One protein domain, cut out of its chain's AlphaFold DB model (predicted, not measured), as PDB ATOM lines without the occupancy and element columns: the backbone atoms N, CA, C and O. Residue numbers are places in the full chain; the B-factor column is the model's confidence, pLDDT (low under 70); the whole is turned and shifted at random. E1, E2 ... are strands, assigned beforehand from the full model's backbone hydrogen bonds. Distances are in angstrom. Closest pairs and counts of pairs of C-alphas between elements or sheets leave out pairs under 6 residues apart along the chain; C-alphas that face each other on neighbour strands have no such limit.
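AT A GLANCE: This is residues 28 to 111 of the 111 residues of an uncharacterized protein of Nocardiopsis sp. JB363 (UniProt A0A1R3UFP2). With little regular structure, one strongly twisted antiparallel sheet, E1 E4 E3 E2 E5 E6, curls like part of a barrel. Six named strands, E1 to E6 along the chain, hold 25 of 84 printed residues: all strand. It is compact, radius of gyration of the C-alphas 12.0 A, spanning 34 by 29 by 23 A. E2 E3 E4 form a meander, each antiparallel to the one before; adding E1 or E5 gives a Greek key, first strand beside fourth.

HOW THE PARTS SIT: E1, residues 33 to 35, neighbours E4, 77 to 81, with N 35 and O 78 within hydrogen-bond range, 2.8 A. E2, 54 to 59, and E3, 64 to 66, form a hairpin: N 65 and O 58, 2.7 A. E5, 94 to 97, and E6, 107 to 110, form another: N 95 and O 109, 2.8 A.

IN THESE COORDINATES: E2 is 16.8 A long. C-alpha 33 is at (102.449, 257.745, 296.765), C-alpha 110 at (115.948, 256.147, 281.558).

THE WHOLE: The printed part has no cut, long links E1 to E2 and E4 to E5, and pLDDT under 70 at 102 to 104.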
ATOM      1  N   LYS A  28      96.655 255.776 286.688       84.50
ATOM      2  CA  LYS A  28      97.228 255.723 288.033       84.50
ATOM      3  C   LYS A  28      98.515 254.922 287.995       84.50
ATOM      4  O   LYS A  28      98.506 253.772 287.563       84.50
ATOM      5  N   VAL A  29      99.597 255.498 288.500       85.25
ATOM      6  CA  VAL A  29     100.860 254.771 288.620       85.25
ATOM      7  C   VAL A  29     100.765 253.805 289.808       85.25
ATOM      8  O   VAL A  29     100.519 254.245 290.940       85.25
ATOM      9  N   PRO A  30     100.946 252.493 289.593       83.94
ATOM     10  CA  PRO A  30     100.694 251.488 290.616       83.94
ATOM     11  C   PRO A  30     101.629 251.645 291.818       83.94
ATOM     12  O   PRO A  30     102.840 251.797 291.666       83.94
ATOM     13  N   LYS A  31     101.046 251.565 293.025       87.75
ATOM     14  CA  LYS A  31     101.750 251.637 294.323       87.75
ATOM     15  C   LYS A  31     102.616 252.892 294.512       87.75
ATOM     16  O   LYS A  31     103.511 252.888 295.352       87.75
ATOM     17  N   SER A  32     102.358 253.944 293.739       91.44
ATOM     18  CA  SER A  32     102.991 255.243 293.934       91.44
ATOM     19  C   SER A  32     102.214 256.059 294.964       91.44
ATOM     20  O   SER A  32     100.982 256.069 294.965       91.44
ATOM     21  N   VAL A  33     102.946 256.750 295.824       94.56
ATOM     22  CA  VAL A  33     102.449 257.745 296.765       94.56
ATOM     23  C   VAL A  33     103.410 258.920 296.709       94.56
ATOM     24  O   VAL A  33     104.606 258.781 296.984       94.56
ATOM     25  N   VAL A  34     102.883 260.075 296.330       94.75
ATOM     26  CA  VAL A  34     103.608 261.339 296.260       94.75
ATOM     27  C   VAL A  34     102.924 262.384 297.120       94.75
ATOM     28  O   VAL A  34     101.743 262.276 297.448       94.75
ATOM     29  N   ARG A  35     103.682 263.414 297.465       95.38
ATOM     30  CA  ARG A  35     103.206 264.607 298.143       95.38
ATOM     31  C   ARG A  35     103.595 265.826 297.321       95.38
ATOM     32  O   ARG A  35     104.770 265.990 296.994       95.38
ATOM     33  N   GLY A  36     102.622 266.641 296.933       90.56
ATOM     34  CA  GLY A  36     102.874 267.860 296.171       90.56
ATOM     35  C   GLY A  36     103.462 268.972 297.036       90.56
ATOM     36  O   GLY A  36     103.727 268.801 298.225       90.56
ATOM     37  N   VAL A  37     103.652 270.128 296.413       88.69
ATOM     38  CA  VAL A  37     104.006 271.387 297.078       88.69
ATOM     39  C   VAL A  37     103.047 272.478 296.600       88.69
ATOM     40  O   VAL A  37     102.530 272.353 295.486       88.69
ATOM     41  N   PRO A  38     102.819 273.559 297.363       85.06
ATOM     42  CA  PRO A  38     101.955 274.652 296.926       85.06
ATOM     43  C   PRO A  38     102.324 275.166 295.522       85.06
ATOM     44  O   PRO A  38     103.508 275.392 295.251       85.06
ATOM     45  N   PRO A  39     101.347 275.368 294.615       83.69
ATOM     46  CA  PRO A  39      99.889 275.372 294.826       83.69
ATOM     47  C   PRO A  39      99.181 274.011 294.624       83.69
ATOM     48  O   PRO A  39      97.961 273.974 294.475       83.69
ATOM     49  N   PHE A  40      99.920 272.904 294.555       86.25
ATOM     50  CA  PHE A  40      99.379 271.562 294.313       86.25
ATOM     51  C   PHE A  40      98.955 270.856 295.599       86.25
ATOM     52  O   PHE A  40      99.182 271.351 296.698       86.25
ATOM     53  N   LEU A  41      98.350 269.675 295.447       84.88
ATOM     54  CA  LEU A  41      97.875 268.862 296.560       84.88
ATOM     55  C   LEU A  41      99.031 268.471 297.491       84.88
ATOM     56  O   LEU A  41      99.893 267.668 297.131       84.88
ATOM     57  N   GLU A  42      99.033 269.045 298.690       91.38
ATOM     58  CA  GLU A  42     100.062 268.835 299.715       91.38
ATOM     59  C   GLU A  42      99.847 267.551 300.525       91.38
ATOM     60  O   GLU A  42     100.732 267.141 301.271       91.38
ATOM     61  N   ASP A  43      98.691 266.904 300.385       93.50
ATOM     62  CA  ASP A  43      98.414 265.598 300.977       93.50
ATOM     63  C   ASP A  43      99.036 264.461 300.158       93.50
ATOM     64  O   ASP A  43      99.351 264.600 298.974       93.50
ATOM     65  N   GLU A  44      99.206 263.301 300.789       94.38
ATOM     66  CA  GLU A  44      99.662 262.089 300.109       94.38
ATOM     67  C   GLU A  44      98.613 261.576 299.123       94.38
ATOM     68  O   GLU A  44      97.463 261.319 299.478       94.38
ATOM     69  N   HIS A  45      99.022 261.391 297.873       91.00
ATOM     70  CA  HIS A  45      98.145 260.949 296.799       91.00
ATOM     71  C   HIS A  45      98.900 260.083 295.783       91.00
ATOM     72  O   HIS A  45     100.125 260.171 295.668       91.00
ATOM     73  N   PRO A  46      98.200 259.217 295.034       90.75
ATOM     74  CA  PRO A  46      98.828 258.470 293.955       90.75
ATOM     75  C   PRO A  46      99.183 259.390 292.789       90.75
ATOM     76  O   PRO A  46      98.473 260.358 292.507       90.75
ATOM     77  N   ILE A  47     100.234 259.041 292.046       89.56
ATOM     78  CA  ILE A  47     100.553 259.748 290.805       89.56
ATOM     79  C   ILE A  47      99.465 259.434 289.780       89.56
ATOM     80  O   ILE A  47      99.123 258.270 289.540       89.56
ATOM     81  N   THR A  48      98.944 260.492 289.165       88.50
ATOM     82  CA  THR A  48      97.978 260.414 288.071       88.50
ATOM     83  C   THR A  48      98.513 261.160 286.861       88.50
ATOM     84  O   THR A  48      99.101 262.230 286.990       88.50
ATOM     85  N   LEU A  49      98.339 260.566 285.686       86.31
ATOM     86  CA  LEU A  49      98.849 261.077 284.421       86.31
ATOM     87  C   LEU A  49      97.782 260.971 283.341       86.31
ATOM     88  O   LEU A  49      97.144 259.927 283.203       86.31
ATOM     89  N   ALA A  50      97.628 262.018 282.536       85.31
ATOM     90  CA  ALA A  50      96.801 261.940 281.340       85.31
ATOM     91  C   ALA A  50      97.538 261.193 280.200       85.31
ATOM     92  O   ALA A  50      98.770 261.214 280.146       85.31
ATOM     93  N   PRO A  51      96.807 260.534 279.283       84.69
ATOM     94  CA  PRO A  51      97.360 259.802 278.157       84.69
ATOM     95  C   PRO A  51      98.315 260.643 277.320       84.69
ATOM     96  O   PRO A  51      97.998 261.772 276.946       84.69
ATOM     97  N   GLY A  52      99.465 260.064 276.977       83.00
ATOM     98  CA  GLY A  52     100.479 260.727 276.161       83.00
ATOM     99  C   GLY A  52     101.218 261.874 276.854       83.00
ATOM    100  O   GLY A  52     101.971 262.565 276.172       83.00
ATOM    101  N   LEU A  53     101.016 262.084 278.160       87.06
ATOM    102  CA  LEU A  53     101.868 262.965 278.953       87.06
ATOM    103  C   LEU A  53     103.104 262.230 279.462       87.06
ATOM    104  O   LEU A  53     103.093 261.028 279.737       87.06
ATOM    105  N   GLU A  54     104.157 263.014 279.632       89.88
ATOM    106  CA  GLU A  54     105.451 262.568 280.119       89.88
ATOM    107  C   GLU A  54     105.831 263.418 281.331       89.88
ATOM    108  O   GLU A  54     105.767 264.649 281.279       89.88
ATOM    109  N   CYS A  55     106.226 262.766 282.423       91.00
ATOM    110  CA  CYS A  55     106.699 263.437 283.630       91.00
ATOM    111  C   CYS A  55     108.158 263.072 283.902       91.00
ATOM    112  O   CYS A  55     108.471 261.886 284.000       91.00
ATOM    113  N   PRO A  56     109.055 264.047 284.108       93.94
ATOM    114  CA  PRO A  56     110.411 263.736 284.533       93.94
ATOM    115  C   PRO A  56     110.411 263.211 285.974       93.94
ATOM    116  O   PRO A  56     109.697 263.724 286.835       93.94
ATOM    117  N   VAL A  57     111.239 262.209 286.247       95.25
ATOM    118  CA  VAL A  57     111.456 261.602 287.563       95.25
ATOM    119  C   VAL A  57     112.955 261.591 287.844       95.25
ATOM    120  O   VAL A  57     113.743 261.093 287.044       95.25
ATOM    121  N   TRP A  58     113.380 262.160 288.967       96.19
ATOM    122  CA  TRP A  58     114.801 262.238 289.319       96.19
ATOM    123  C   TRP A  58     115.000 262.189 290.825       96.19
ATOM    124  O   TRP A  58     114.084 262.485 291.587       96.19
ATOM    125  N   HIS A  59     116.203 261.843 291.264       95.56
ATOM    126  CA  HIS A  59     116.586 261.952 292.664       95.56
ATOM    127  C   HIS A  59     117.330 263.275 292.886       95.56
ATOM    128  O   HIS A  59     118.275 263.581 292.165       95.56
ATOM    129  N   ASP A  60     116.921 264.076 293.872       93.00
ATOM    130  CA  ASP A  60     117.552 265.382 294.166       93.00
ATOM    131  C   ASP A  60     118.706 265.277 295.185       93.00
ATOM    132  O   ASP A  60     119.201 266.261 295.718       93.00
ATOM    133  N   GLY A  61     119.115 264.051 295.520       92.50
ATOM    134  CA  GLY A  61     120.130 263.758 296.539       92.50
ATOM    135  C   GLY A  61     119.551 263.450 297.921       92.50
ATOM    136  O   GLY A  61     120.218 262.813 298.726       92.50
ATOM    137  N   THR A  62     118.294 263.819 298.181       93.00
ATOM    138  CA  THR A  62     117.580 263.464 299.425       93.00
ATOM    139  C   THR A  62     116.340 262.608 299.179       93.00
ATOM    140  O   THR A  62     116.092 261.664 299.922       93.00
ATOM    141  N   VAL A  63     115.548 262.934 298.157       94.81
ATOM    142  CA  VAL A  63     114.290 262.247 297.846       94.81
ATOM    143  C   VAL A  63     114.094 262.173 296.337       94.81
ATOM    144  O   VAL A  63     114.594 263.020 295.587       94.81
ATOM    145  N   TRP A  64     113.337 261.173 295.890       96.25
ATOM    146  CA  TRP A  64     112.830 261.127 294.526       96.25
ATOM    147  C   TRP A  64     111.785 262.226 294.296       96.25
ATOM    148  O   TRP A  64     110.939 262.512 295.146       96.25
ATOM    149  N   ARG A  65     111.850 262.845 293.123       95.88
ATOM    150  CA  ARG A  65     111.026 263.962 292.668       95.88
ATOM    151  C   ARG A  65     110.277 263.542 291.412       95.88
ATOM    152  O   ARG A  65     110.860 262.902 290.540       95.88
ATOM    153  N   VAL A  66     109.014 263.940 291.305       94.88
ATOM    154  CA  VAL A  66     108.188 263.758 290.105       94.88
ATOM    155  C   VAL A  66     107.779 265.129 289.598       94.88
ATOM    156  O   VAL A  66     107.041 265.860 290.259       94.88
ATOM    157  N   GLY A  67     108.298 265.503 288.436       93.06
ATOM    158  CA  GLY A  67     107.991 266.770 287.800       93.06
ATOM    159  C   GLY A  67     106.547 266.828 287.330       93.06
ATOM    160  O   GLY A  67     105.970 265.829 286.904       93.06
ATOM    161  N   ILE A  68     105.988 268.031 287.394       89.38
ATOM    162  CA  ILE A  68     104.652 268.322 286.890       89.38
ATOM    163  C   ILE A  68     104.827 268.983 285.514       89.38
ATOM    164  O   ILE A  68     105.532 269.993 285.422       89.38
ATOM    165  N   PRO A  69     104.240 268.438 284.434       84.44
ATOM    166  CA  PRO A  69     104.423 268.966 283.087       84.44
ATOM    167  C   PRO A  69     104.000 270.433 283.004       84.44
ATOM    168  O   PRO A  69     102.934 270.810 283.489       84.44
ATOM    169  N   GLY A  70     104.842 271.269 282.397       85.56
ATOM    170  CA  GLY A  70     104.607 272.714 282.300       85.56
ATOM    171  C   GLY A  70     104.980 273.520 283.549       85.56
ATOM    172  O   GLY A  70     104.862 274.743 283.522       85.56
ATOM    173  N   TRP A  71     105.475 272.878 284.612       89.06
ATOM    174  CA  TRP A  71     105.918 273.542 285.839       89.06
ATOM    175  C   TRP A  71     107.412 273.334 286.099       89.06
ATOM    176  O   TRP A  71     108.017 272.344 285.688       89.06
ATOM    177  N   GLY A  72     108.028 274.300 286.782       88.38
ATOM    178  CA  GLY A  72     109.444 274.240 287.139       88.38
ATOM    179  C   GLY A  72     109.755 273.164 288.187       88.38
ATOM    180  O   GLY A  72     108.887 272.754 288.955       88.38
ATOM    181  N   ALA A  73     111.027 272.763 288.273       89.75
ATOM    182  CA  ALA A  73     111.495 271.705 289.176       89.75
ATOM    183  C   ALA A  73     111.160 271.947 290.659       89.75
ATOM    184  O   ALA A  73     110.956 270.984 291.397       89.75
ATOM    185  N   SER A  74     111.055 273.207 291.097       89.75
ATOM    186  CA  SER A  74     110.650 273.574 292.463       89.75
ATOM    187  C   SER A  74     109.251 273.079 292.826       89.75
ATOM    188  O   SER A  74     109.010 272.768 293.987       89.75
ATOM    189  N   TYR A  75     108.367 272.932 291.837       91.88
ATOM    190  CA  TYR A  75     106.987 272.478 292.009       91.88
ATOM    191  C   TYR A  75     106.814 270.960 291.887       91.88
ATOM    192  O   TYR A  75     105.693 270.460 291.928       91.88
ATOM    193  N   ALA A  76     107.904 270.214 291.707       93.38
ATOM    194  CA  ALA A  76     107.835 268.765 291.603       93.38
ATOM    195  C   ALA A  76     107.359 268.127 292.915       93.38
ATOM    196  O   ALA A  76     107.751 268.539 294.010       93.38
ATOM    197  N   ALA A  77     106.539 267.089 292.784       94.25
ATOM    198  CA  ALA A  77     106.061 266.313 293.912       94.25
ATOM    199  C   ALA A  77     107.198 265.464 294.498       94.25
ATOM    200  O   ALA A  77     108.087 264.996 293.787       94.25
ATOM    201  N   HIS A  78     107.164 265.261 295.808       95.12
ATOM    202  CA  HIS A  78     108.097 264.430 296.549       95.12
ATOM    203  C   HIS A  78     107.536 263.012 296.593       95.12
ATOM    204  O   HIS A  78     106.376 262.820 296.952       95.12
ATOM    205  N   VAL A  79     108.337 262.007 296.257       94.94
ATOM    206  CA  VAL A  79     107.913 260.613 296.401       94.94
ATOM    207  C   VAL A  79     107.992 260.215 297.867       94.94
ATOM    208  O   VAL A  79     109.062 260.258 298.468       94.94
ATOM    209  N   VAL A  80     106.857 259.807 298.427       95.56
ATOM    210  CA  VAL A  80     106.774 259.280 299.795       95.56
ATOM    211  C   VAL A  80     106.976 257.770 299.789       95.56
ATOM    212  O   VAL A  80     107.739 257.239 300.589       95.56
ATOM    213  N   HIS A  81     106.334 257.075 298.850       94.25
ATOM    214  CA  HIS A  81     106.507 255.641 298.668       94.25
ATOM    215  C   HIS A  81     106.316 255.268 297.204       94.25
ATOM    216  O   HIS A  81     105.282 255.565 296.614       94.25
ATOM    217  N   TRP A  82     107.300 254.601 296.609       94.06
ATOM    218  CA  TRP A  82     107.149 254.035 295.276       94.06
ATOM    219  C   TRP A  82     108.173 252.913 295.064       94.06
ATOM    220  O   TRP A  82     109.323 253.186 294.717       94.06
ATOM    221  N   PRO A  83     107.777 251.640 295.243       91.38
ATOM    222  CA  PRO A  83     108.719 250.520 295.276       91.38
ATOM    223  C   PRO A  83     109.446 250.300 293.941       91.38
ATOM    224  O   PRO A  83     110.541 249.752 293.911       91.38
ATOM    225  N   ALA A  84     108.879 250.768 292.823       88.75
ATOM    226  CA  ALA A  84     109.538 250.686 291.521       88.75
ATOM    227  C   ALA A  84     110.853 251.485 291.456       88.75
ATOM    228  O   ALA A  84     111.695 251.173 290.621       88.75
ATOM    229  N   LEU A  85     111.038 252.492 292.323       91.06
ATOM    230  CA  LEU A  85     112.249 253.317 292.364       91.06
ATOM    231  C   LEU A  85     113.371 252.707 293.218       91.06
ATOM    232  O   LEU A  85     114.518 253.120 293.082       91.06
ATOM    233  N   GLU A  86     113.072 251.729 294.080       89.19
ATOM    234  CA  GLU A  86     114.048 251.148 295.023       89.19
ATOM    235  C   GLU A  86     115.196 250.419 294.312       89.19
ATOM    236  O   GLU A  86     116.317 250.380 294.814       89.19
ATOM    237  N   SER A  87     114.930 249.881 293.122       87.25
ATOM    238  CA  SER A  87     115.916 249.173 292.296       87.25
ATOM    239  C   SER A  87     116.607 250.071 291.261       87.25
ATOM    240  O   SER A  87     117.394 249.571 290.459       87.25
ATOM    241  N   LEU A  88     116.289 251.370 291.222       91.25
ATOM    242  CA  LEU A  88     116.800 252.307 290.219       91.25
ATOM    243  C   LEU A  88     118.006 253.100 290.727       91.25
ATOM    244  O   LEU A  88     118.170 253.343 291.921       91.25
ATOM    245  N   SER A  89     118.852 253.537 289.795       91.56
ATOM    246  CA  SER A  89     120.026 254.353 290.101       91.56
ATOM    247  C   SER A  89     119.622 255.802 290.361       91.56
ATOM    248  O   SER A  89     118.988 256.430 289.523       91.56
ATOM    249  N   THR A  90     120.042 256.369 291.490       93.38
ATOM    250  CA  THR A  90     119.735 257.763 291.862       93.38
ATOM    251  C   THR A  90     120.511 258.811 291.058       93.38
ATOM    252  O   THR A  90     120.124 259.975 291.057       93.38
ATOM    253  N   ASP A  91     121.580 258.419 290.363       92.19
ATOM    254  CA  ASP A  91     122.363 259.297 289.475       92.19
ATOM    255  C   ASP A  91     121.700 259.485 288.095       92.19
ATOM    256  O   ASP A  91     122.017 260.407 287.346       92.19
ATOM    257  N   THR A  92     120.732 258.626 287.768       91.12
ATOM    258  CA  THR A  92     120.061 258.610 286.469       91.12
ATOM    259  C   THR A  92     118.760 259.401 286.527       91.12
ATOM    260  O   THR A  92     117.988 259.313 287.485       91.12
ATOM    261  N   ARG A  93     118.481 260.162 285.465       92.56
ATOM    262  CA  ARG A  93     117.163 260.762 285.252       92.56
ATOM    263  C   ARG A  93     116.273 259.797 284.491       92.56
ATOM    264  O   ARG A  93     116.706 259.094 283.582       92.56
ATOM    265  N   TYR A  94     115.010 259.788 284.872       94.00
ATOM    266  CA  TYR A  94     114.000 258.950 284.265       94.00
ATOM    267  C   TYR A  94     112.837 259.802 283.781       94.00
ATOM    268  O   TYR A  94     112.624 260.926 284.233       94.00
ATOM    269  N   THR A  95     112.053 259.250 282.869       92.56
ATOM    270  CA  THR A  95     110.801 259.832 282.407       92.56
ATOM    271  C   THR A  95     109.698 258.807 282.575       92.56
ATOM    272  O   THR A  95     109.811 257.656 282.165       92.56
ATOM    273  N   LEU A  96     108.628 259.227 283.228       90.94
ATOM    274  CA  LEU A  96     107.403 258.476 283.380       90.94
ATOM    275  C   LEU A  96     106.515 258.774 282.174       90.94
ATOM    276  O   LEU A  96     106.061 259.905 282.010       90.94
ATOM    277  N   VAL A  97     106.287 257.770 281.334       89.06
ATOM    278  CA  VAL A  97     105.559 257.899 280.072       89.06
ATOM    279  C   VAL A  97     104.190 257.259 280.234       89.06
ATOM    280  O   VAL A  97     104.074 256.049 280.451       89.06
ATOM    281  N   ALA A  98     103.145 258.081 280.136       86.44
ATOM    282  CA  ALA A  98     101.784 257.588 280.076       86.44
ATOM    283  C   ALA A  98     101.458 257.134 278.647       86.44
ATOM    284  O   ALA A  98     101.688 257.879 277.687       86.44
ATOM    285  N   PRO A  99     100.879 255.940 278.480       81.88
ATOM    286  CA  PRO A  99     100.520 255.445 277.166       81.88
ATOM    287  C   PRO A  99      99.432 256.310 276.529       81.88
ATOM    288  O   PRO A  99      98.651 256.982 277.208       81.88
ATOM    289  N   ARG A 100      99.358 256.297 275.195       79.50
ATOM    290  CA  ARG A 100      98.314 257.034 274.457       79.50
ATOM    291  C   ARG A 100      96.970 256.308 274.448       79.50
ATOM    292  O   ARG A 100      95.949 256.928 274.162       79.50
ATOM    293  N   SER A 101      96.977 255.019 274.779       72.38
ATOM    294  CA  SER A 101      95.816 254.132 274.773       72.38
ATOM    295  C   SER A 101      95.773 253.304 276.055       72.38
ATOM    296  O   SER A 101      96.808 252.948 276.604       72.38
ATOM    297  N   SER A 102      94.577 252.933 276.517       66.69
ATOM    298  CA  SER A 102      94.389 252.130 277.740       66.69
ATOM    299  C   SER A 102      94.834 250.665 277.632       66.69
ATOM    300  O   SER A 102      94.606 249.894 278.557       66.69
ATOM    301  N   SER A 103      95.409 250.270 276.497       64.81
ATOM    302  CA  SER A 103      95.901 248.914 276.229       64.81
ATOM    303  C   SER A 103      97.366 248.714 276.620       64.81
ATOM    304  O   SER A 103      97.882 247.611 276.476       64.81
ATOM    305  N   GLU A 104      98.028 249.773 277.076       68.75
ATOM    306  CA  GLU A 104      99.433 249.785 277.469       68.75
ATOM    307  C   GLU A 104      99.542 250.272 278.923       68.75
ATOM    308  O   GLU A 104      98.644 250.950 279.431       68.75
ATOM    309  N   ASP A 105     100.637 249.920 279.593       75.12
ATOM    310  CA  ASP A 105     100.918 250.320 280.971       75.12
ATOM    311  C   ASP A 105     101.806 251.573 281.026       75.12
ATOM    312  O   ASP A 105     102.580 251.872 280.114       75.12
ATOM    313  N   ILE A 106     101.719 252.316 282.133       79.69
ATOM    314  CA  ILE A 106     102.648 253.419 282.401       79.69
ATOM    315  C   ILE A 106     104.058 252.853 282.562       79.69
ATOM    316  O   ILE A 106     104.276 251.936 283.355       79.69
ATOM    317  N   THR A 107     105.023 253.443 281.858       84.25
ATOM    318  CA  THR A 107     106.405 252.950 281.833       84.25
ATOM    319  C   THR A 107     107.372 254.016 282.333       84.25
ATOM    320  O   THR A 107     107.155 255.208 282.131       84.25
ATOM    321  N   LEU A 108     108.449 253.591 282.991       85.75
ATOM    322  CA  LEU A 108     109.515 254.468 283.467       85.75
ATOM    323  C   LEU A 108     110.767 254.200 282.622       85.75
ATOM    324  O   LEU A 108     111.294 253.089 282.636       85.75
ATOM    325  N   VAL A 109     111.204 255.191 281.845       88.88
ATOM    326  CA  VAL A 109     112.321 255.076 280.893       88.88
ATOM    327  C   VAL A 109     113.508 255.909 281.361       88.88
ATOM    328  O   VAL A 109     113.325 257.032 281.820       88.88
ATOM    329  N   SER A 110     114.727 255.376 281.285       86.25
ATOM    330  CA  SER A 110     115.948 256.147 281.558       86.25
ATOM    331  C   SER A 110     116.230 257.109 280.406       86.25
ATOM    332  O   SER A 110     116.154 256.694 279.248       86.25
ATOM    333  N   THR A 111     116.583 258.352 280.724       76.81
ATOM    334  CA  THR A 111     116.904 259.414 279.753       76.81
ATOM    335  C   THR A 111     118.306 259.947 279.940       76.81
ATOM    336  O   THR A 111     118.666 260.177 281.118       76.81
TER     337      THR A 111